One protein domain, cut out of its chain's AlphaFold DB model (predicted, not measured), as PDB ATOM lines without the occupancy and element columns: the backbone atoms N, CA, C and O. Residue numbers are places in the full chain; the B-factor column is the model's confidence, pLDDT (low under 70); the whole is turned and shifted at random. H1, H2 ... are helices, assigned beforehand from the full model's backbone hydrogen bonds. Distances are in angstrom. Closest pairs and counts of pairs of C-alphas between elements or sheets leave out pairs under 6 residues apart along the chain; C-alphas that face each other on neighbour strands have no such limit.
ATOM      1  N   TYR A 350     206.009 147.193 155.058       60.72
ATOM      2  CA  TYR A 350     204.709 147.435 154.408       60.72
ATOM      3  C   TYR A 350     203.866 146.159 154.240       60.72
ATOM      4  O   TYR A 350     202.640 146.231 154.250       60.72
ATOM      5  N   GLU A 351     204.498 144.992 154.127       64.69
ATOM      6  CA  GLU A 351     203.846 143.681 154.000       64.69
ATOM      7  C   GLU A 351     203.267 143.275 155.355       64.69
ATOM      8  O   GLU A 351     202.088 142.936 155.452       64.69
ATOM      9  N   LEU A 352     204.059 143.457 156.416       67.38
ATOM     10  CA  LEU A 352     203.622 143.318 157.803       67.38
ATOM     11  C   LEU A 352     202.440 144.246 158.125       67.38
ATOM     12  O   LEU A 352     201.458 143.796 158.716       67.38
ATOM     13  N   LEU A 353     202.475 145.517 157.694       68.38
ATOM     14  CA  LEU A 353     201.339 146.427 157.897       68.38
ATOM     15  C   LEU A 353     200.091 145.975 157.118       68.38
ATOM     16  O   LEU A 353     199.009 145.974 157.694       68.38
ATOM     17  N   ARG A 354     200.219 145.532 155.858       71.56
ATOM     18  CA  ARG A 354     199.086 144.974 155.087       71.56
ATOM     19  C   ARG A 354     198.493 143.727 155.759       71.56
ATOM     20  O   ARG A 354     197.272 143.585 155.797       71.56
ATOM     21  N   MET A 355     199.324 142.860 156.347       70.94
ATOM     22  CA  MET A 355     198.863 141.713 157.143       70.94
ATOM     23  C   MET A 355     198.143 142.150 158.428       70.94
ATOM     24  O   MET A 355     197.082 141.613 158.737       70.94
ATOM     25  N   ALA A 356     198.656 143.159 159.138       75.69
ATOM     26  CA  ALA A 356     198.008 143.712 160.331       75.69
ATOM     27  C   ALA A 356     196.680 144.428 160.018       75.69
ATOM     28  O   ALA A 356     195.750 144.349 160.821       75.69
ATOM     29  N   VAL A 357     196.562 145.073 158.850       77.19
ATOM     30  CA  VAL A 357     195.290 145.603 158.331       77.19
ATOM     31  C   VAL A 357     194.318 144.453 158.072       77.19
ATOM     32  O   VAL A 357     193.262 144.425 158.695       77.19
ATOM     33  N   LYS A 358     194.700 143.440 157.276       79.00
ATOM     34  CA  LYS A 358     193.837 142.278 156.989       79.00
ATOM     35  C   LYS A 358     193.360 141.565 158.264       79.00
ATOM     36  O   LYS A 358     192.174 141.278 158.379       79.00
ATOM     37  N   TYR A 359     194.248 141.333 159.233       77.62
ATOM     38  CA  TYR A 359     193.890 140.711 160.515       77.62
ATOM     39  C   TYR A 359     193.002 141.612 161.389       77.62
ATOM     40  O   TYR A 359     192.117 141.126 162.094       77.62
ATOM     41  N   ASN A 360     193.196 142.936 161.352       85.44
ATOM     42  CA  ASN A 360     192.268 143.843 162.023       85.44
ATOM     43  C   ASN A 360     190.874 143.780 161.390       85.44
ATOM     44  O   ASN A 360     189.874 143.768 162.104       85.44
ATOM     45  N   ASP A 361     190.828 143.697 160.064       76.69
ATOM     46  CA  ASP A 361     189.607 143.711 159.268       76.69
ATOM     47  C   ASP A 361     188.759 142.456 159.486       76.69
ATOM     48  O   ASP A 361     187.550 142.589 159.694       76.69
ATOM     49  N   THR A 362     189.370 141.268 159.537       71.62
ATOM     50  CA  THR A 362     188.667 140.003 159.805       71.62
ATOM     51  C   THR A 362     188.604 139.692 161.307       71.62
ATOM     52  O   THR A 362     187.563 139.911 161.928       71.62
ATOM     53  N   GLU A 363     189.719 139.298 161.925       71.06
ATOM     54  CA  GLU A 363     189.743 138.624 163.237       71.06
ATOM     55  C   GLU A 363     189.591 139.550 164.458       71.06
ATOM     56  O   GLU A 363     189.043 139.155 165.489       71.06
ATOM     57  N   SER A 364     190.096 140.788 164.393       79.00
ATOM     58  CA  SER A 364     190.131 141.656 165.582       79.00
ATOM     59  C   SER A 364     188.740 142.121 166.024       79.00
ATOM     60  O   SER A 364     187.999 142.715 165.241       79.00
ATOM     61  N   LYS A 365     188.418 141.960 167.316       75.38
ATOM     62  CA  LYS A 365     187.194 142.517 167.927       75.38
ATOM     63  C   LYS A 365     187.202 144.048 167.984       75.38
ATOM     64  O   LYS A 365     186.151 144.669 167.871       75.38
ATOM     65  N   GLU A 366     188.376 144.661 168.139       80.94
ATOM     66  CA  GLU A 366     188.544 146.115 168.087       80.94
ATOM     67  C   GLU A 366     189.050 146.532 166.699       80.94
ATOM     68  O   GLU A 366     190.130 146.114 166.274       80.94
ATOM     69  N   LYS A 367     188.270 147.345 165.982       84.31
ATOM     70  CA  LYS A 367     188.590 147.811 164.623       84.31
ATOM     71  C   LYS A 367     189.261 149.190 164.661       84.31
ATOM     72  O   LYS A 367     188.882 150.051 165.458       84.31
ATOM     73  N   ALA A 368     190.249 149.406 163.796       85.81
ATOM     74  CA  ALA A 368     190.871 150.708 163.576       85.81
ATOM     75  C   ALA A 368     189.895 151.698 162.909       85.81
ATOM     76  O   ALA A 368     188.887 151.300 162.324       85.81
ATOM     77  N   ASP A 369     190.192 153.000 162.983       90.12
ATOM     78  CA  ASP A 369     189.321 154.021 162.389       90.12
ATOM     79  C   ASP A 369     189.191 153.840 160.860       90.12
ATOM     80  O   ASP A 369     190.226 153.783 160.187       90.12
ATOM     81  N   PRO A 370     187.971 153.811 160.286       87.12
ATOM     82  CA  PRO A 370     187.759 153.632 158.849       87.12
ATOM     83  C   PRO A 370     188.556 154.589 157.952       87.12
ATOM     84  O   PRO A 370     189.075 154.165 156.920       87.12
ATOM     85  N   ALA A 371     188.737 155.849 158.361       86.19
ATOM     86  CA  ALA A 371     189.506 156.824 157.586       86.19
ATOM     87  C   ALA A 371     191.023 156.582 157.669       86.19
ATOM     88  O   ALA A 371     191.753 156.835 156.710       86.19
ATOM     89  N   PHE A 372     191.497 156.057 158.804       86.06
ATOM     90  CA  PHE A 372     192.885 155.623 158.971       86.06
ATOM     91  C   PHE A 372     193.142 154.348 158.148       86.06
ATOM     92  O   PHE A 372     194.153 154.265 157.456       86.06
ATOM     93  N   ARG A 373     192.200 153.392 158.150       81.62
ATOM     94  CA  ARG A 373     192.238 152.179 157.314       81.62
ATOM     95  C   ARG A 373     192.244 152.522 155.821       81.62
ATOM     96  O   ARG A 373     193.089 152.008 155.095       81.62
ATOM     97  N   TYR A 374     191.385 153.438 155.365       82.44
ATOM     98  CA  TYR A 374     191.383 153.907 153.972       82.44
ATOM     99  C   TYR A 374     192.724 154.538 153.563       82.44
ATOM    100  O   TYR A 374     193.200 154.317 152.456       82.44
ATOM    101  N   ALA A 375     193.404 155.250 154.467       79.00
ATOM    102  CA  ALA A 375     194.749 155.760 154.199       79.00
ATOM    103  C   ALA A 375     195.836 154.659 154.079       79.00
ATOM    104  O   ALA A 375     196.935 154.959 153.615       79.00
ATOM    105  N   THR A 376     195.536 153.397 154.431       72.38
ATOM    106  CA  THR A 376     196.436 152.228 154.291       72.38
ATOM    107  C   THR A 376     196.155 151.308 153.096       72.38
ATOM    108  O   THR A 376     196.870 150.323 152.926       72.38
ATOM    109  N   THR A 377     195.157 151.580 152.248       62.06
ATOM    110  CA  THR A 377     194.877 150.707 151.085       62.06
ATOM    111  C   THR A 377     195.869 150.901 149.934       62.06
ATOM    112  O   THR A 377     196.111 149.974 149.167       62.06
ATOM    113  N   ASP A 378     196.469 152.088 149.841       57.16
ATOM    114  CA  ASP A 378     197.226 152.575 148.685       57.16
ATOM    115  C   ASP A 378     198.618 153.071 149.136       57.16
ATOM    116  O   ASP A 378     198.851 154.267 149.341       57.16
ATOM    117  N   LEU A 379     199.502 152.103 149.427       52.75
ATOM    118  CA  LEU A 379     200.756 152.273 150.180       52.75
ATOM    119  C   LEU A 379     202.019 152.229 149.297       52.75
ATOM    120  O   LEU A 379     202.665 151.185 149.201       52.75
ATOM    121  N   ASP A 380     202.419 153.395 148.781       43.78
ATOM    122  CA  ASP A 380     203.787 153.683 148.290       43.78
ATOM    123  C   ASP A 380     204.762 154.092 149.421       43.78
ATOM    124  O   ASP A 380     205.956 154.301 149.198       43.78
ATOM    125  N   PHE A 381     204.261 154.295 150.643       47.25
ATOM    126  CA  PHE A 381     205.029 154.783 151.794       47.25
ATOM    127  C   PHE A 381     204.411 154.304 153.112       47.25
ATOM    128  O   PHE A 381     203.235 153.950 153.159       47.25
ATOM    129  N   LEU A 382     205.192 154.318 154.198       50.25
ATOM    130  CA  LEU A 382     204.785 153.770 155.495       50.25
ATOM    131  C   LEU A 382     204.754 154.842 156.604       50.25
ATOM    132  O   LEU A 382     205.748 155.551 156.776       50.25
ATOM    133  N   PRO A 383     203.688 154.941 157.425       47.28
ATOM    134  CA  PRO A 383     203.666 155.811 158.605       47.28
ATOM    135  C   PRO A 383     204.488 155.192 159.750       47.28
ATOM    136  O   PRO A 383     203.941 154.610 160.690       47.28
ATOM    137  N   LEU A 384     205.819 155.324 159.682       47.59
ATOM    138  CA  LEU A 384     206.805 154.655 160.556       47.59
ATOM    139  C   LEU A 384     206.503 154.694 162.069       47.59
ATOM    140  O   LEU A 384     206.931 153.800 162.794       47.59
ATOM    141  N   SER A 385     205.735 155.679 162.545       45.62
ATOM    142  CA  SER A 385     205.174 155.788 163.906       45.62
ATOM    143  C   SER A 385     204.777 154.482 164.610       45.62
ATOM    144  O   SER A 385     205.025 154.349 165.807       45.62
ATOM    145  N   VAL A 386     204.196 153.514 163.891       48.31
ATOM    146  CA  VAL A 386     203.731 152.232 164.458       48.31
ATOM    147  C   VAL A 386     204.899 151.406 165.031       48.31
ATOM    148  O   VAL A 386     204.730 150.687 166.014       48.31
ATOM    149  N   PHE A 387     206.104 151.577 164.481       48.41
ATOM    150  CA  PHE A 387     207.329 150.876 164.877       48.41
ATOM    151  C   PHE A 387     208.161 151.648 165.923       48.41
ATOM    152  O   PHE A 387     208.996 151.061 166.605       48.41
ATOM    153  N   PHE A 388     207.927 152.955 166.099       40.31
ATOM    154  CA  PHE A 388     208.874 153.890 166.737       40.31
ATOM    155  C   PHE A 388     208.922 153.899 168.281       40.31
ATOM    156  O   PHE A 388     209.541 154.783 168.867       40.31
ATOM    157  N   ASN A 389     208.280 152.944 168.961       37.75
ATOM    158  CA  ASN A 389     208.265 152.846 170.432       37.75
ATOM    159  C   ASN A 389     208.371 151.380 170.903       37.75
ATOM    160  O   ASN A 389     207.500 150.886 171.624       37.75
ATOM    161  N   ALA A 390     209.406 150.669 170.458       35.22
ATOM    162  CA  ALA A 390     209.812 149.374 171.005       35.22
ATOM    163  C   ALA A 390     211.354 149.310 171.030       35.22
ATOM    164  O   ALA A 390     211.952 149.201 169.959       35.22
ATOM    165  N   PRO A 391     212.012 149.394 172.205       35.16
ATOM    166  CA  PRO A 391     213.476 149.341 172.294       35.16
ATOM    167  C   PRO A 391     214.045 147.945 171.975       35.16
ATOM    168  O   PRO A 391     215.242 147.807 171.766       35.16
ATOM    169  N   GLU A 392     213.182 146.926 171.907       37.00
ATOM    170  CA  GLU A 392     213.509 145.513 171.663       37.00
ATOM    171  C   GLU A 392     213.639 145.125 170.169       37.00
ATOM    172  O   GLU A 392     213.791 143.948 169.854       37.00
ATOM    173  N   CYS A 393     213.495 146.053 169.212       34.75
ATOM    174  CA  CYS A 393     213.392 145.693 167.789       34.75
ATOM    175  C   CYS A 393     214.750 145.719 167.058       34.75
ATOM    176  O   CYS A 393     215.320 146.789 166.848       34.75
ATOM    177  N   GLU A 394     215.210 144.562 166.562       36.53
ATOM    178  CA  GLU A 394     216.484 144.383 165.826       36.53
ATOM    179  C   GLU A 394     216.659 145.278 164.578       36.53
ATOM    180  O   GLU A 394     217.772 145.472 164.098       36.53
ATOM    181  N   LEU A 395     215.583 145.889 164.069       38.31
ATOM    182  CA  LEU A 395     215.614 146.870 162.970       38.31
ATOM    183  C   LEU A 395     216.306 148.208 163.338       38.31
ATOM    184  O   LEU A 395     216.344 149.134 162.523       38.31
ATOM    185  N   GLY A 396     216.866 148.331 164.548       30.92
ATOM    186  CA  GLY A 396     217.481 149.551 165.082       30.92
ATOM    187  C   GLY A 396     218.597 150.173 164.227       30.92
ATOM    188  O   GLY A 396     218.782 151.388 164.283       30.92
ATOM    189  N   LEU A 397     219.279 149.388 163.383       30.61
ATOM    190  CA  LEU A 397     220.362 149.860 162.502       30.61
ATOM    191  C   LEU A 397     219.938 150.937 161.484       30.61
ATOM    192  O   LEU A 397     220.782 151.719 161.055       30.61
ATOM    193  N   ILE A 398     218.648 151.024 161.133       32.84
ATOM    194  CA  ILE A 398     218.115 152.028 160.187       32.84
ATOM    195  C   ILE A 398     217.332 153.148 160.908       32.84
ATOM    196  O   ILE A 398     217.139 154.235 160.362       32.84
ATOM    197  N   CYS A 399     216.943 152.951 162.174       33.84
ATOM    198  CA  CYS A 399     216.234 153.962 162.976       33.84
ATOM    199  C   CYS A 399     217.151 154.973 163.695       33.84
ATOM    200  O   CYS A 399     216.653 155.956 164.249       33.84
ATOM    201  N   SER A 400     218.472 154.773 163.664       29.73
ATOM    202  CA  SER A 400     219.482 155.641 164.294       29.73
ATOM    203  C   SER A 400     219.419 157.113 163.848       29.73
ATOM    204  O   SER A 400     219.707 158.005 164.643       29.73
ATOM    205  N   TYR A 401     218.950 157.385 162.626       32.94
ATOM    206  CA  TYR A 401     218.819 158.732 162.046       32.94
ATOM    207  C   TYR A 401     217.709 159.624 162.645       32.94
ATOM    208  O   TYR A 401     217.576 160.778 162.231       32.94
ATOM    209  N   ARG A 411     216.913 167.908 161.291       34.00
ATOM    210  CA  ARG A 411     217.096 167.696 159.837       34.00
ATOM    211  C   ARG A 411     215.931 166.966 159.126       34.00
ATOM    212  O   ARG A 411     215.992 166.770 157.918       34.00
ATOM    213  N   GLY A 412     214.884 166.540 159.843       40.97
ATOM    214  CA  GLY A 412     213.809 165.684 159.307       40.97
ATOM    215  C   GLY A 412     212.549 166.397 158.789       40.97
ATOM    216  O   GLY A 412     211.681 165.746 158.197       40.97
ATOM    217  N   GLU A 413     212.410 167.710 158.999       42.28
ATOM    218  CA  GLU A 413     211.092 168.365 158.980       42.28
ATOM    219  C   GLU A 413     210.368 168.357 157.629       42.28
ATOM    220  O   GLU A 413     209.149 168.181 157.578       42.28
ATOM    221  N   TRP A 414     211.098 168.498 156.524       41.31
ATOM    222  CA  TRP A 414     210.507 168.472 155.186       41.31
ATOM    223  C   TRP A 414     209.956 167.087 154.818       41.31
ATOM    224  O   TRP A 414     208.853 166.986 154.277       41.31
ATOM    225  N   ALA A 415     210.674 166.017 155.172       44.72
ATOM    226  CA  ALA A 415     210.227 164.646 154.938       44.72
ATOM    227  C   ALA A 415     208.978 164.331 155.777       44.72
ATOM    228  O   ALA A 415     207.982 163.842 155.238       44.72
ATOM    229  N   GLY A 416     208.990 164.704 157.062       50.88
ATOM    230  CA  GLY A 416     207.836 164.589 157.956       50.88
ATOM    231  C   GLY A 416     206.601 165.335 157.439       50.88
ATOM    232  O   GLY A 416     205.526 164.745 157.314       50.88
ATOM    233  N   LYS A 417     206.755 166.612 157.050       56.53
ATOM    234  CA  LYS A 417     205.678 167.433 156.457       56.53
ATOM    235  C   LYS A 417     205.137 166.840 155.154       56.53
ATOM    236  O   LYS A 417     203.925 166.821 154.958       56.53
ATOM    237  N   ARG A 418     206.006 166.337 154.270       55.12
ATOM    238  CA  ARG A 418     205.605 165.731 152.990       55.12
ATOM    239  C   ARG A 418     204.835 164.422 153.189       55.12
ATOM    240  O   ARG A 418     203.807 164.227 152.544       55.12
ATOM    241  N   MET A 419     205.301 163.547 154.082       55.41
ATOM    242  CA  MET A 419     204.637 162.268 154.359       55.41
ATOM    243  C   MET A 419     203.300 162.458 155.082       55.41
ATOM    244  O   MET A 419     202.304 161.861 154.676       55.41
ATOM    245  N   SER A 420     203.231 163.334 156.093       65.94
ATOM    246  CA  SER A 420     201.967 163.613 156.786       65.94
ATOM    247  C   SER A 420     200.960 164.344 155.895       65.94
ATOM    248  O   SER A 420     199.775 164.038 155.963       65.94
ATOM    249  N   ALA A 421     201.394 165.212 154.972       66.75
ATOM    250  CA  ALA A 421     200.512 165.777 153.947       66.75
ATOM    251  C   ALA A 421     199.954 164.702 152.988       66.75
ATOM    252  O   ALA A 421     198.751 164.683 152.729       66.75
ATOM    253  N   GLY A 422     200.796 163.777 152.506       65.88
ATOM    254  CA  GLY A 422     200.374 162.666 151.635       65.88
ATOM    255  C   GLY A 422     199.442 161.651 152.314       65.88
ATOM    256  O   GLY A 422     198.584 161.059 151.653       65.88
ATOM    257  N   TRP A 423     199.577 161.489 153.633       79.75
ATOM    258  CA  TRP A 423     198.660 160.732 154.489       79.75
ATOM    259  C   TRP A 423     197.338 161.480 154.712       79.75
ATOM    260  O   TRP A 423     196.263 160.970 154.403       79.75
ATOM    261  N   ASN A 424     197.408 162.728 155.181       85.25
ATOM    262  CA  ASN A 424     196.238 163.547 155.490       85.25
ATOM    263  C   ASN A 424     195.362 163.790 154.255       85.25
ATOM    264  O   ASN A 424     194.145 163.781 154.384       85.25
ATOM    265  N   SER A 425     195.957 163.906 153.063       80.81
ATOM    266  CA  SER A 425     195.221 163.993 151.797       80.81
ATOM    267  C   SER A 425     194.397 162.730 151.488       80.81
ATOM    268  O   SER A 425     193.318 162.849 150.911       80.81
ATOM    269  N   ARG A 426     194.832 161.531 151.909       81.25
ATOM    270  CA  ARG A 426     194.022 160.297 151.809       81.25
ATOM    271  C   ARG A 426     192.862 160.302 152.810       81.25
ATOM    272  O   ARG A 426     191.757 159.906 152.452       81.25
ATOM    273  N   VAL A 427     193.079 160.830 154.017       84.75
ATOM    274  CA  VAL A 427     192.005 161.064 155.002       84.75
ATOM    275  C   VAL A 427     190.995 162.101 154.486       84.75
ATOM    276  O   VAL A 427     189.794 161.916 154.654       84.75
ATOM    277  N   ASP A 428     191.451 163.154 153.802       85.31
ATOM    278  CA  ASP A 428     190.573 164.141 153.155       85.31
ATOM    279  C   ASP A 428     189.784 163.545 151.978       85.31
ATOM    280  O   ASP A 428     188.593 163.820 151.860       85.31
ATOM    281  N   LYS A 429     190.394 162.667 151.163       85.12
ATOM    282  CA  LYS A 429     189.661 161.880 150.154       85.12
ATOM    283  C   LYS A 429     188.557 161.036 150.796       85.12
ATOM    284  O   LYS A 429     187.433 161.075 150.314       85.12
ATOM    285  N   TYR A 430     188.847 160.327 151.891       87.06
ATOM    286  CA  TYR A 430     187.840 159.533 152.607       87.06
ATOM    287  C   TYR A 430     186.677 160.395 153.124       87.06
ATOM    288  O   TYR A 430     185.518 160.043 152.930       87.06
ATOM    289  N   ILE A 431     186.976 161.551 153.727       88.75
ATOM    290  CA  ILE A 431     185.955 162.513 154.176       88.75
ATOM    291  C   ILE A 431     185.095 162.992 152.991       88.75
ATOM    292  O   ILE A 431     183.876 163.086 153.121       88.75
ATOM    293  N   ALA A 432     185.707 163.243 151.830       86.06
ATOM    294  CA  ALA A 432     185.010 163.677 150.619       86.06
ATOM    295  C   ALA A 432     184.116 162.597 149.972       86.06
ATOM    296  O   ALA A 432     183.261 162.949 149.163       86.06
ATOM    297  N   LEU A 433     184.257 161.312 150.331       85.06
ATOM    298  CA  LEU A 433     183.342 160.252 149.881       85.06
ATOM    299  C   LEU A 433     181.964 160.312 150.569       85.06
ATOM    300  O   LEU A 433     181.031 159.677 150.092       85.06
ATOM    301  N   GLY A 434     181.824 161.017 151.701       85.81
ATOM    302  CA  GLY A 434     180.548 161.160 152.422       85.81
ATOM    303  C   GLY A 434     180.009 159.886 153.096       85.81
ATOM    304  O   GLY A 434     178.940 159.924 153.697       85.81
ATOM    305  N   ILE A 435     180.742 158.769 153.036       85.25
ATOM    306  CA  ILE A 435     180.327 157.437 153.525       85.25
ATOM    307  C   ILE A 435     180.400 157.249 155.052       85.25
ATOM    308  O   ILE A 435     180.076 156.177 155.560       85.25
ATOM    309  N   ASP A 436     180.840 158.261 155.798       89.31
ATOM    310  CA  ASP A 436     180.998 158.225 157.255       89.31
ATOM    311  C   ASP A 436     180.049 159.242 157.901       89.31
ATOM    312  O   ASP A 436     180.078 160.429 157.580       89.31
ATOM    313  N   THR A 437     179.203 158.782 158.825       86.38
ATOM    314  CA  THR A 437     178.167 159.608 159.472       86.38
ATOM    315  C   THR A 437     178.719 160.577 160.524       86.38
ATOM    316  O   THR A 437     177.978 161.386 161.090       86.38
ATOM    317  N   ARG A 438     180.021 160.517 160.822       91.38
ATOM    318  CA  ARG A 438     180.698 161.428 161.751       91.38
ATOM    319  C   ARG A 438     181.066 162.724 161.030       91.38
ATOM    320  O   ARG A 438     181.443 162.729 159.867       91.38
ATOM    321  N   SER A 439     181.041 163.854 161.737       87.81
ATOM    322  CA  SER A 439     181.479 165.120 161.139       87.81
ATOM    323  C   SER A 439     182.959 165.072 160.732       87.81
ATOM    324  O   SER A 439     183.786 164.500 161.445       87.81
ATOM    325  N   ALA A 440     183.308 165.740 159.628       83.88
ATOM    326  CA  ALA A 440     184.668 165.790 159.074       83.88
ATOM    327  C   ALA A 440     185.757 166.103 160.122       83.88
ATOM    328  O   ALA A 440     186.843 165.531 160.085       83.88
ATOM    329  N   VAL A 441     185.451 166.960 161.106       82.62
ATOM    330  CA  VAL A 441     186.350 167.284 162.227       82.62
ATOM    331  C   VAL A 441     186.625 166.064 163.117       82.62
ATOM    332  O   VAL A 441     187.781 165.825 163.459       82.62
ATOM    333  N   LYS A 442     185.604 165.264 163.459       84.69
ATOM    334  CA  LYS A 442     185.768 164.036 164.259       84.69
ATOM    335  C   LYS A 442     186.581 162.980 163.507       84.69
ATOM    336  O   LYS A 442     187.454 162.363 164.109       84.69
ATOM    337  N   ILE A 443     186.330 162.814 162.206       88.00
ATOM    338  CA  ILE A 443     187.089 161.894 161.341       88.00
ATOM    339  C   ILE A 443     188.558 162.334 161.276       88.00
ATOM    340  O   ILE A 443     189.470 161.551 161.542       88.00
ATOM    341  N   ALA A 444     188.806 163.619 161.011       85.56
ATOM    342  CA  ALA A 444     190.155 164.161 160.942       85.56
ATOM    343  C   ALA A 444     190.908 164.031 162.284       85.56
ATOM    344  O   ALA A 444     192.068 163.624 162.286       85.56
ATOM    345  N   GLN A 445     190.253 164.288 163.422       86.75
ATOM    346  CA  GLN A 445     190.824 164.094 164.767       86.75
ATOM    347  C   GLN A 445     191.094 162.623 165.139       86.75
ATOM    348  O   GLN A 445     191.820 162.366 166.104       86.75
ATOM    349  N   ALA A 446     190.522 161.663 164.407       85.06
ATOM    350  CA  ALA A 446     190.746 160.233 164.609       85.06
ATOM    351  C   ALA A 446     191.805 159.633 163.664       85.06
ATOM    352  O   ALA A 446     192.370 158.590 163.996       85.06
ATOM    353  N   ALA A 447     192.094 160.282 162.526       87.62
ATOM    354  CA  ALA A 447     192.935 159.714 161.467       87.62
ATOM    355  C   ALA A 447     194.111 160.586 160.970       87.62
ATOM    356  O   ALA A 447     195.055 160.035 160.397       87.62
ATOM    357  N   LYS A 448     194.102 161.916 161.163       88.31
ATOM    358  CA  LYS A 448     195.177 162.796 160.662       88.31
ATOM    359  C   LYS A 448     196.390 162.868 161.585       88.31
ATOM    360  O   LYS A 448     196.272 162.925 162.812       88.31
ATOM    361  N   LEU A 449     197.556 162.961 160.954       85.50
ATOM    362  CA  LEU A 449     198.870 162.971 161.585       85.50
ATOM    363  C   LEU A 449     199.600 164.301 161.356       85.50
ATOM    364  O   LEU A 449     199.379 164.981 160.353       85.50
ATOM    365  N   ASP A 450     200.478 164.672 162.281       76.12
ATOM    366  CA  ASP A 450     201.387 165.814 162.140       76.12
ATOM    367  C   ASP A 450     202.727 165.407 161.475       76.12
ATOM    368  O   ASP A 450     202.939 164.228 161.175       76.12
ATOM    369  N   PRO A 451     203.663 166.345 161.221       69.12
ATOM    370  CA  PRO A 451     204.985 166.037 160.661       69.12
ATOM    371  C   PRO A 451     205.858 165.072 161.477       69.12
ATOM    372  O   PRO A 451     206.837 164.561 160.942       69.12
ATOM    373  N   PHE A 452     205.521 164.818 162.742       66.38
ATOM    374  CA  PHE A 452     206.201 163.874 163.634       66.38
ATOM    375  C   PHE A 452     205.425 162.547 163.761       66.38
ATOM    376  O   PHE A 452     205.765 161.707 164.594       66.38
ATOM    377  N   PHE A 453     204.377 162.361 162.947       73.31
ATOM    378  CA  PHE A 453     203.428 161.244 162.978       73.31
ATOM    379  C   PHE A 453     202.717 161.029 164.331       73.31
ATOM    380  O   PHE A 453     202.243 159.929 164.630       73.31
ATOM    381  N   GLN A 454     202.598 162.089 165.131       79.62
ATOM    382  CA  GLN A 454     201.658 162.174 166.250       79.62
ATOM    383  C   GLN A 454     200.256 162.566 165.734       79.62
ATOM    384  O   GLN A 454     200.141 162.987 164.579       79.62
ATOM    385  N   PRO A 455     199.191 162.538 166.562       85.19
ATOM    386  CA  PRO A 455     197.921 163.183 166.228       85.19
ATOM    387  C   PRO A 455     198.115 164.631 165.753       85.19
ATOM    388  O   PRO A 455     198.878 165.390 166.364       85.19
ATOM    389  N   LEU A 456     197.406 165.021 164.685       85.50
ATOM    390  CA  LEU A 456     197.449 166.390 164.150       85.50
ATOM    391  C   LEU A 456     196.882 167.432 165.130       85.50
ATOM    392  O   LEU A 456     197.338 168.571 165.142       85.50
ATOM    393  N   TRP A 457     195.930 167.018 165.967       87.12
ATOM    394  CA  TRP A 457     195.407 167.784 167.100       87.12
ATOM    395  C   TRP A 457     195.782 167.067 168.392       87.12
ATOM    396  O   TRP A 457     195.425 165.898 168.574       87.12
ATOM    397  N   LYS A 458     196.503 167.751 169.283       86.31
ATOM    398  CA  LYS A 458     196.982 167.154 170.534       86.31
ATOM    399  C   LYS A 458     195.850 166.933 171.533       86.31
ATOM    400  O   LYS A 458     194.822 167.611 171.504       86.31
ATOM    401  N   ARG A 459     196.042 165.981 172.439       86.75
ATOM    402  CA  ARG A 459     195.173 165.749 173.603       86.75
ATOM    403  C   ARG A 459     195.879 166.192 174.878       86.75
ATOM    404  O   ARG A 459     197.104 166.108 174.955       86.75
ATOM    405  N   CYS A 460     195.106 166.657 175.855       87.56
ATOM    406  CA  CYS A 460     195.625 166.990 177.176       87.56
ATOM    407  C   CYS A 460     195.997 165.697 177.911       87.56
ATOM    408  O   CYS A 460     195.116 164.894 178.199       87.56
ATOM    409  N   GLU A 461     197.272 165.511 178.252       86.19
ATOM    410  CA  GLU A 461     197.740 164.312 178.971       86.19
ATOM    411  C   GLU A 461     197.490 164.399 180.489       86.19
ATOM    412  O   GLU A 461     198.196 163.770 181.265       86.19
ATOM    413  N   ALA A 462     196.570 165.242 180.962       84.38
ATOM    414  CA  ALA A 462     196.254 165.306 182.387       84.38
ATOM    415  C   ALA A 462     195.224 164.239 182.762       84.38
ATOM    416  O   ALA A 462     194.181 164.127 182.122       84.38
ATOM    417  N   THR A 463     195.508 163.483 183.817       80.94
ATOM    418  CA  THR A 463     194.717 162.342 184.289       80.94
ATOM    419  C   THR A 463     193.246 162.731 184.500       80.94
ATOM    420  O   THR A 463     192.929 163.593 185.318       80.94
ATOM    421  N   GLY A 464     192.342 162.133 183.712       76.44
ATOM    422  CA  GLY A 464     190.901 162.444 183.694       76.44
ATOM    423  C   GLY A 464     190.456 163.558 182.728       76.44
ATOM    424  O   GLY A 464     189.256 163.767 182.556       76.44
ATOM    425  N   CYS A 465     191.373 164.259 182.056       82.81
ATOM    426  CA  CYS A 465     191.046 165.296 181.078       82.81
ATOM    427  C   CYS A 465     190.794 164.704 179.681       82.81
ATOM    428  O   CYS A 465     191.619 163.974 179.140       82.81
ATOM    429  N   THR A 466     189.675 165.068 179.050       80.56
ATOM    430  CA  THR A 466     189.312 164.629 177.685       80.56
ATOM    431  C   THR A 466     189.507 165.716 176.623       80.56
ATOM    432  O   THR A 466     189.084 165.554 175.477       80.56
ATOM    433  N   ALA A 467     190.141 166.841 176.978       83.06
ATOM    434  CA  ALA A 467     190.324 167.970 176.074       83.06
ATOM    435  C   ALA A 467     191.206 167.607 174.864       83.06
ATOM    436  O   ALA A 467     192.291 167.041 175.012       83.06
ATOM    437  N   ILE A 468     190.750 168.002 173.673       81.62
ATOM    438  CA  ILE A 468     191.471 167.891 172.399       81.62
ATOM    439  C   ILE A 468     191.646 169.299 171.820       81.62
ATOM    440  O   ILE A 468     190.746 170.139 171.906       81.62
ATOM    441  N   GLU A 469     192.819 169.551 171.251       81.69
ATOM    442  CA  GLU A 469     193.207 170.787 170.583       81.69
ATOM    443  C   GLU A 469     192.225 171.127 169.449       81.69
ATOM    444  O   GLU A 469     191.758 170.250 168.713       81.69
ATOM    445  N   ARG A 470     191.876 172.411 169.316       72.19
ATOM    446  CA  ARG A 470     190.889 172.888 168.334       72.19
ATOM    447  C   ARG A 470     191.593 173.674 167.226       72.19
ATOM    448  O   ARG A 470     192.578 174.352 167.516       72.19
ATOM    449  N   PRO A 471     191.096 173.657 165.974       59.09
ATOM    450  CA  PRO A 471     191.571 174.577 164.943       59.09
ATOM    451  C   PRO A 471     191.613 176.022 165.472       59.09
ATOM    452  O   PRO A 471     190.630 176.506 166.027       59.09
ATOM    453  N   GLY A 472     192.771 176.678 165.356       62.25
ATOM    454  CA  GLY A 472     193.003 178.042 165.852       62.25
ATOM    455  C   GLY A 472     193.453 178.179 167.317       62.25
ATOM    456  O   GLY A 472     193.934 179.248 167.677       62.25
ATOM    457  N   SER A 473     193.383 177.134 168.155       70.44
ATOM    458  CA  SER A 473     193.801 177.198 169.569       70.44
ATOM    459  C   SER A 473     194.787 176.082 169.914       70.44
ATOM    460  O   SER A 473     194.429 174.905 169.873       70.44
ATOM    461  N   LYS A 474     196.033 176.455 170.238       77.00
ATOM    462  CA  LYS A 474     197.141 175.520 170.505       77.00
ATOM    463  C   LYS A 474     197.232 175.125 171.980       77.00
ATOM    464  O   LYS A 474     197.100 175.974 172.862       77.00
ATOM    465  N   MET A 475     197.548 173.861 172.246       84.50
ATOM    466  CA  MET A 475     197.821 173.377 173.603       84.50
ATOM    467  C   MET A 475     199.166 173.874 174.145       84.50
ATOM    468  O   MET A 475     200.156 174.020 173.421       84.50
ATOM    469  N   LYS A 476     199.206 174.094 175.462       83.31
ATOM    470  CA  LYS A 476     200.416 174.472 176.198       83.31
ATOM    471  C   LYS A 476     201.323 173.254 176.342       83.31
ATOM    472  O   LYS A 476     200.846 172.156 176.610       83.31
ATOM    473  N   ARG A 477     202.631 173.445 176.183       84.88
ATOM    474  CA  ARG A 477     203.629 172.374 176.319       84.88
ATOM    475  C   ARG A 477     204.254 172.382 177.709       84.88
ATOM    476  O   ARG A 477     204.428 173.447 178.302       84.88
ATOM    477  N   CYS A 478     204.636 171.210 178.213       82.38
ATOM    478  CA  CYS A 478     205.462 171.131 179.417       82.38
ATOM    479  C   CYS A 478     206.798 171.853 179.187       82.38
ATOM    480  O   CYS A 478     207.572 171.453 178.322       82.38
ATOM    481  N   HIS A 479     207.082 172.889 179.979       76.44
ATOM    482  CA  HIS A 479     208.206 173.794 179.719       76.44
ATOM    483  C   HIS A 479     209.587 173.109 179.752       76.44
ATOM    484  O   HIS A 479     210.490 173.539 179.043       76.44
ATOM    485  N   GLY A 480     209.736 172.033 180.539       74.38
ATOM    486  CA  GLY A 480     210.967 171.240 180.615       74.38
ATOM    487  C   GLY A 480     211.153 170.302 179.420       74.38
ATOM    488  O   GLY A 480     212.058 170.491 178.621       74.38
ATOM    489  N   CYS A 481     210.299 169.280 179.284       74.38
ATOM    490  CA  CYS A 481     210.491 168.256 178.247       74.38
ATOM    491  C   CYS A 481     209.972 168.644 176.853       74.38
ATOM    492  O   CYS A 481     210.321 167.974 175.888       74.38
ATOM    493  N   GLN A 482     209.079 169.637 176.741       77.44
ATOM    494  CA  GLN A 482     208.366 170.056 175.519       77.44
ATOM    495  C   GLN A 482     207.545 168.961 174.789       77.44
ATOM    496  O   GLN A 482     206.900 169.254 173.783       77.44
ATOM    497  N   ARG A 483     207.518 167.719 175.305       73.12
ATOM    498  CA  ARG A 483     206.877 166.532 174.696       73.12
ATOM    499  C   ARG A 483     205.435 166.271 175.154       73.12
ATOM    500  O   ARG A 483     204.722 165.562 174.453       73.12
ATOM    501  N   ILE A 484     205.007 166.829 176.293       79.38
ATOM    502  CA  ILE A 484     203.623 166.726 176.797       79.38
ATOM    503  C   ILE A 484     202.823 167.994 176.497       79.38
ATOM    504  O   ILE A 484     203.345 169.103 176.636       79.38
ATOM    505  N   PHE A 485     201.540 167.805 176.173       87.19
ATOM    506  CA  PHE A 485     200.551 168.843 175.904       87.19
ATOM    507  C   PHE A 485     199.465 168.903 176.992       87.19
ATOM    508  O   PHE A 485     199.005 167.877 177.496       87.19
ATOM    509  N   TYR A 486     199.034 170.121 177.318       86.88
ATOM    510  CA  TYR A 486     197.981 170.429 178.283       86.88
ATOM    511  C   TYR A 486     197.061 171.533 177.740       86.88
ATOM    512  O   TYR A 486     197.522 172.452 177.058       86.88
ATOM    513  N   CYS A 487     195.769 171.505 178.078       87.44
ATOM    514  CA  CYS A 487     194.868 172.624 177.771       87.44
ATOM    515  C   CYS A 487     195.199 173.884 178.593       87.44
ATOM    516  O   CYS A 487     195.111 175.001 178.084       87.44
ATOM    517  N   ASP A 488     195.643 173.718 179.839       85.94
ATOM    518  CA  ASP A 488     195.918 174.812 180.769       85.94
ATOM    519  C   ASP A 488     197.007 174.457 181.807       85.94
ATOM    520  O   ASP A 488     197.564 173.357 181.828       85.94
ATOM    521  N   ALA A 489     197.332 175.423 182.673       86.25
ATOM    522  CA  ALA A 489     198.376 175.287 183.687       86.25
ATOM    523  C   ALA A 489     197.927 174.551 184.968       86.25
ATOM    524  O   ALA A 489     198.783 174.130 185.746       86.25
ATOM    525  N   ALA A 490     196.623 174.382 185.211       85.88
ATOM    526  CA  ALA A 490     196.113 173.560 186.309       85.88
ATOM    527  C   ALA A 490     196.244 172.071 185.955       85.88
ATOM    528  O   ALA A 490     196.799 171.309 186.744       85.88
ATOM    529  N   CYS A 491     195.878 171.692 184.727       90.62
ATOM    530  CA  CYS A 491     196.126 170.368 184.156       90.62
ATOM    531  C   CYS A 491     197.619 169.994 184.190       90.62
ATOM    532  O   CYS A 491     197.973 168.898 184.628       90.62
ATOM    533  N   GLN A 492     198.508 170.932 183.829       88.50
ATOM    534  CA  GLN A 492     199.957 170.741 183.967       88.50
ATOM    535  C   GLN A 492     200.383 170.507 185.427       88.50
ATOM    536  O   GLN A 492     201.162 169.595 185.694       88.50
ATOM    537  N   LYS A 493     199.883 171.308 186.382       86.69
ATOM    538  CA  LYS A 493     200.205 171.164 187.815       86.69
ATOM    539  C   LYS A 493     199.680 169.859 188.418       86.69
ATOM    540  O   LYS A 493     200.366 169.285 189.259       86.69
ATOM    541  N   ALA A 494     198.506 169.390 187.991       85.69
ATOM    542  CA  ALA A 494     197.925 168.126 188.434       85.69
ATOM    543  C   ALA A 494     198.778 166.934 187.968       85.69
ATOM    544  O   ALA A 494     199.321 166.205 188.798       85.69
ATOM    545  N   HIS A 495     198.999 166.816 186.652       87.69
ATOM    546  CA  HIS A 495     199.796 165.731 186.069       87.69
ATOM    547  C   HIS A 495     201.281 165.789 186.481       87.69
ATOM    548  O   HIS A 495     201.985 164.785 186.410       87.69
ATOM    549  N   TRP A 496     201.792 166.931 186.962       86.12
ATOM    550  CA  TRP A 496     203.203 167.065 187.348       86.12
ATOM    551  C   TRP A 496     203.677 166.018 188.364       86.12
ATOM    552  O   TRP A 496     204.843 165.632 188.315       86.12
ATOM    553  N   LYS A 497     202.807 165.516 189.252       83.31
ATOM    554  CA  LYS A 497     203.180 164.464 190.217       83.31
ATOM    555  C   LYS A 497     203.627 163.167 189.532       83.31
ATOM    556  O   LYS A 497     204.636 162.600 189.937       83.31
ATOM    557  N   GLU A 498     202.915 162.752 188.488       80.88
ATOM    558  CA  GLU A 498     203.210 161.551 187.695       80.88
ATOM    559  C   GLU A 498     204.291 161.852 186.636       80.88
ATOM    560  O   GLU A 498     205.269 161.118 186.503       80.88
ATOM    561  N   HIS A 499     204.189 162.992 185.942       81.38
ATOM    562  CA  HIS A 499     205.097 163.366 184.853       81.38
ATOM    563  C   HIS A 499     206.544 163.661 185.303       81.38
ATOM    564  O   HIS A 499     207.484 163.414 184.543       81.38
ATOM    565  N   LYS A 500     206.763 164.210 186.508       82.31
ATOM    566  CA  LYS A 500     208.057 164.782 186.952       82.31
ATOM    567  C   LYS A 500     209.263 163.843 186.796       82.31
ATOM    568  O   LYS A 500     210.356 164.331 186.503       82.31
ATOM    569  N   SER A 501     209.088 162.532 186.971       79.50
ATOM    570  CA  SER A 501     210.144 161.526 186.777       79.50
ATOM    571  C   SER A 501     210.527 161.393 185.297       79.50
ATOM    572  O   SER A 501     211.665 161.687 184.927       79.50
ATOM    573  N   ALA A 502     209.564 161.056 184.435       71.25
ATOM    574  CA  ALA A 502     209.755 160.921 182.989       71.25
ATOM    575  C   ALA A 502     210.182 162.239 182.312       71.25
ATOM    576  O   ALA A 502     210.927 162.221 181.335       71.25
ATOM    577  N   CYS A 503     209.760 163.388 182.855       76.69
ATOM    578  CA  CYS A 503     210.199 164.712 182.418       76.69
ATOM    579  C   CYS A 503     211.715 164.893 182.589       76.69
ATOM    580  O   CYS A 503     212.397 165.294 181.649       76.69
ATOM    581  N   LYS A 504     212.241 164.558 183.777       75.12
ATOM    582  CA  LYS A 504     213.676 164.651 184.085       75.12
ATOM    583  C   LYS A 504     214.510 163.571 183.393       75.12
ATOM    584  O   LYS A 504     215.652 163.838 183.045       75.12
ATOM    585  N   GLY A 505     213.947 162.382 183.186       63.47
ATOM    586  CA  GLY A 505     214.616 161.271 182.501       63.47
ATOM    587  C   GLY A 505     214.612 161.349 180.969       63.47
ATOM    588  O   GLY A 505     215.114 160.428 180.333       63.47
ATOM    589  N   GLY A 506     214.005 162.375 180.357       60.56
ATOM    590  CA  GLY A 506     213.938 162.583 178.897       60.56
ATOM    591  C   GLY A 506     213.048 161.604 178.109       60.56
ATOM    592  O   GLY A 506     212.488 161.974 177.072       60.56
ATOM    593  N   ASN A 507     212.862 160.384 178.619       58.88
ATOM    594  CA  ASN A 507     212.220 159.234 177.972       58.88
ATOM    595  C   ASN A 507     210.677 159.261 177.979       58.88
ATOM    596  O   ASN A 507     210.038 158.221 178.122       58.88
ATOM    597  N   HIS A 508     210.046 160.429 177.816       65.00
ATOM    598  CA  HIS A 508     208.588 160.468 177.670       65.00
ATOM    599  C   HIS A 508     208.150 159.968 176.278       65.00
ATOM    600  O   HIS A 508     208.665 160.479 175.276       65.00
ATOM    601  N   PRO A 509     207.189 159.028 176.165       63.31
ATOM    602  CA  PRO A 509     206.668 158.593 174.872       63.31
ATOM    603  C   PRO A 509     205.998 159.741 174.100       63.31
ATOM    604  O   PRO A 509     205.587 160.759 174.661       63.31
ATOM    605  N   LEU A 510     205.904 159.576 172.780       70.19
ATOM    606  CA  LEU A 510     205.148 160.471 171.903       70.19
ATOM    607  C   LEU A 510     203.665 160.065 171.898       70.19
ATOM    608  O   LEU A 510     203.360 158.874 171.895       70.19
ATOM    609  N   GLN A 511     202.758 161.044 171.857       76.19
ATOM    610  CA  GLN A 511     201.314 160.805 171.765       76.19
ATOM    611  C   GLN A 511     200.954 160.133 170.424       76.19
ATOM    612  O   GLN A 511     201.463 160.543 169.380       76.19
ATOM    613  N   ILE A 512     200.065 159.133 170.444       80.06
ATOM    614  CA  ILE A 512     199.630 158.351 169.267       80.06
ATOM    615  C   ILE A 512     198.097 158.233 169.185       80.06
ATOM    616  O   ILE A 512     197.394 158.328 170.191       80.06
ATOM    617  N   LEU A 513     197.568 158.033 167.976       83.75
ATOM    618  CA  LEU A 513     196.156 157.740 167.706       83.75
ATOM    619  C   LEU A 513     195.805 156.289 168.071       83.75
ATOM    620  O   LEU A 513     196.625 155.384 167.928       83.75
ATOM    621  N   ARG A 514     194.533 156.044 168.416       83.00
ATOM    622  CA  ARG A 514     193.997 154.702 168.726       83.00
ATOM    623  C   ARG A 514     194.300 153.673 167.624       83.00
ATOM    624  O   ARG A 514     194.742 152.573 167.931       83.00
ATOM    625  N   SER A 515     194.156 154.052 166.353       84.31
ATOM    626  CA  SER A 515     194.484 153.197 165.199       84.31
ATOM    627  C   SER A 515     195.972 152.824 165.116       84.31
ATOM    628  O   SER A 515     196.296 151.704 164.732       84.31
ATOM    629  N   GLN A 516     196.885 153.722 165.518       80.81
ATOM    630  CA  GLN A 516     198.321 153.414 165.593       80.81
ATOM    631  C   GLN A 516     198.600 152.396 166.709       80.81
ATOM    632  O   GLN A 516     199.402 151.487 166.507       80.81
ATOM    633  N   THR A 517     197.910 152.502 167.853       80.38
ATOM    634  CA  THR A 517     197.983 151.507 168.937       80.38
ATOM    635  C   THR A 517     197.481 150.138 168.479       80.38
ATOM    636  O   THR A 517     198.208 149.162 168.619       80.38
ATOM    637  N   ILE A 518     196.290 150.070 167.869       80.19
ATOM    638  CA  ILE A 518     195.668 148.816 167.402       80.19
ATOM    639  C   ILE A 518     196.603 148.047 166.457       80.19
ATOM    640  O   ILE A 518     196.886 146.871 166.691       80.19
ATOM    641  N   TYR A 519     197.147 148.705 165.426       81.44
ATOM    642  CA  TYR A 519     198.075 148.038 164.508       81.44
ATOM    643  C   TYR A 519     199.418 147.689 165.164       81.44
ATOM    644  O   TYR A 519     199.979 146.645 164.843       81.44
ATOM    645  N   LYS A 520     199.916 148.490 166.118       77.88
ATOM    646  CA  LYS A 520     201.132 148.154 166.880       77.88
ATOM    647  C   LYS A 520     200.949 146.882 167.718       77.88
ATOM    648  O   LYS A 520     201.839 146.034 167.718       77.88
ATOM    649  N   THR A 521     199.809 146.739 168.396       78.88
ATOM    650  CA  THR A 521     199.459 145.542 169.178       78.88
ATOM    651  C   THR A 521     199.357 144.316 168.274       78.88
ATOM    652  O   THR A 521     200.059 143.336 168.504       78.88
ATOM    653  N   ILE A 522     198.597 144.395 167.174       76.38
ATOM    654  CA  ILE A 522     198.457 143.289 166.206       76.38
ATOM    655  C   ILE A 522     199.818 142.873 165.619       76.38
ATOM    656  O   ILE A 522     200.105 141.682 165.508       76.38
ATOM    657  N   LEU A 523     200.699 143.830 165.304       72.50
ATOM    658  CA  LEU A 523     202.056 143.537 164.831       72.50
ATOM    659  C   LEU A 523     202.941 142.851 165.887       72.50
ATOM    660  O   LEU A 523     203.724 141.976 165.516       72.50
ATOM    661  N   LYS A 524     202.847 143.230 167.174       74.38
ATOM    662  CA  LYS A 524     203.662 142.630 168.250       74.38
ATOM    663  C   LYS A 524     203.140 141.260 168.694       74.38
ATOM    664  O   LYS A 524     203.947 140.367 168.916       74.38
ATOM    665  N   GLU A 525     201.828 141.105 168.837       74.81
ATOM    666  CA  GLU A 525     201.217 139.970 169.551       74.81
ATOM    667  C   GLU A 525     200.635 138.899 168.621       74.81
ATOM    668  O   GLU A 525     200.490 137.752 169.035       74.81
ATOM    669  N   VAL A 526     200.332 139.244 167.363       72.31
ATOM    670  CA  VAL A 526     199.720 138.321 166.394       72.31
ATOM    671  C   VAL A 526     200.645 138.048 165.215       72.31
ATOM    672  O   VAL A 526     201.016 136.900 164.990       72.31
ATOM    673  N   ILE A 527     201.017 139.079 164.446       72.25
ATOM    674  CA  ILE A 527     201.678 138.873 163.148       72.25
ATOM    675  C   ILE A 527     203.080 138.281 163.319       72.25
ATOM    676  O   ILE A 527     203.374 137.272 162.687       72.25
ATOM    677  N   LYS A 528     203.915 138.844 164.205       66.62
ATOM    678  CA  LYS A 528     205.265 138.311 164.467       66.62
ATOM    679  C   LYS A 528     205.243 136.870 165.019       66.62
ATOM    680  O   LYS A 528     205.817 136.005 164.360       66.62
ATOM    681  N   PRO A 529     204.495 136.543 166.098       67.44
ATOM    682  CA  PRO A 529     204.437 135.168 166.603       67.44
ATOM    683  C   PRO A 529     203.705 134.177 165.685       67.44
ATOM    684  O   PRO A 529     203.649 132.989 166.008       67.44
ATOM    685  N   ALA A 530     203.073 134.628 164.597       60.03
ATOM    686  CA  ALA A 530     202.520 133.769 163.549       60.03
ATOM    687  C   ALA A 530     203.515 133.568 162.393       60.03
ATOM    688  O   ALA A 530     203.646 132.452 161.905       60.03
ATOM    689  N   GLU A 531     204.256 134.607 161.995       60.19
ATOM    690  CA  GLU A 531     205.368 134.516 161.037       60.19
ATOM    691  C   GLU A 531     206.438 133.526 161.535       60.19
ATOM    692  O   GLU A 531     206.841 132.630 160.796       60.19
ATOM    693  N   GLU A 532     206.797 133.616 162.819       53.25
ATOM    694  CA  GLU A 532     207.761 132.731 163.494       53.25
ATOM    695  C   GLU A 532     207.293 131.262 163.576       53.25
ATOM    696  O   GLU A 532     208.123 130.358 163.505       53.25
ATOM    697  N   ARG A 533     205.978 130.999 163.672       47.03
ATOM    698  CA  ARG A 533     205.418 129.629 163.674       47.03
ATOM    699  C   ARG A 533     205.202 129.059 162.277       47.03
ATOM    700  O   ARG A 533     205.523 127.902 162.048       47.03
TER     701      ARG A 533
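AT A GLANCE: This is residues 350 to 401 and 411 to 533 of the 1122 residues of the protein "MYND-type domain-containing protein" of Fomitopsis rosea (UniProt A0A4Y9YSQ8). Two unequal lobes make this domain: a larger helical body, in which the short H2 and H5 sit between the long H4 and H7 and H1 crosses H7, and a smaller lobe in which residues 459 to 488, mostly loop, lie beside the kinked H6. The short H3 sits away from both lobes, next to the cut. Look through 175 printed residues for seven named helices, H1 to H7 in chain order, and no named strand; the class is all helix, with under half of the residues, 87, in named elements. The whole is compact, with a radius of gyration of the C-alphas of 17.2 A and spans of 45 by 41 by 36 A.

HOW THE PARTS SIT: Begin with H4, residues 413 to 432. Its residues 424 to 431 alone touch H5, residues 440 to 447, at a steep tilt of 50 degrees, opposite ways; the closest C-alphas, of Ile 431 and Ala 440, are 6.0 A apart. Its residues 426 to 431 alone touch H2, residues 370 to 374, closest at the C-alphas of Ala 371 and Val 427, 5.6 A. H5 is the hub, touching three helices: besides H4 it touches H2, with the C-alphas of Phe 372 and Ala 447 closest at 4.8 A, and only just touches H7, residues 514 to 533, with 3 pairs of C-alphas within 8 A, the closest those of Ala 446 and Arg 514 at 7.6 A. Farther along, residues 519 to 527 of H7 alone touch H1, residues 350 to 361, about perpendicular at 74 degrees, closest at the C-alphas of Ala 356 and Ile 522, 5.9 A. H3, residues 396 to 401, and H6, residues 489 to 504, touch no helix. Every O i to N i+4 pair is within hydrogen-bond range in H1, H2 and H5, against 1 of 2 in H3, 15 of 16 in H4, 8 of 12 in H6 and 12 of 16 in H7.

IN THESE COORDINATES: Find C-alpha 413 at (211.092, 168.365, 158.980); from there H4 runs 27.8 A to C-alpha 432. H1 starts at C-alpha 350, (204.709, 147.435, 154.408), and covers 16.3 A. H6 spans 18.6 A, with a kink of 82 degrees near residue 498. H7 runs 28.0 A to C-alpha 533 at (205.418, 129.629, 163.674). Before H6, residues 476 to 477 pair with residues 485 to 486, antiparallel.

THE WHOLE: The C-alphas of Ala 489 and Arg 533 are farthest apart, 50.3 A. Residues 402 to 410 are not printed, and C-alphas 401 and 411 are 9.4 A apart across this cut. The links H2 to H3 and H5 to H6 are long, 21 and 41 residues. Mean pLDDT of the printed part is 71.7; look for values under 70 at residues 377 to 401 and 411 to 422, among others.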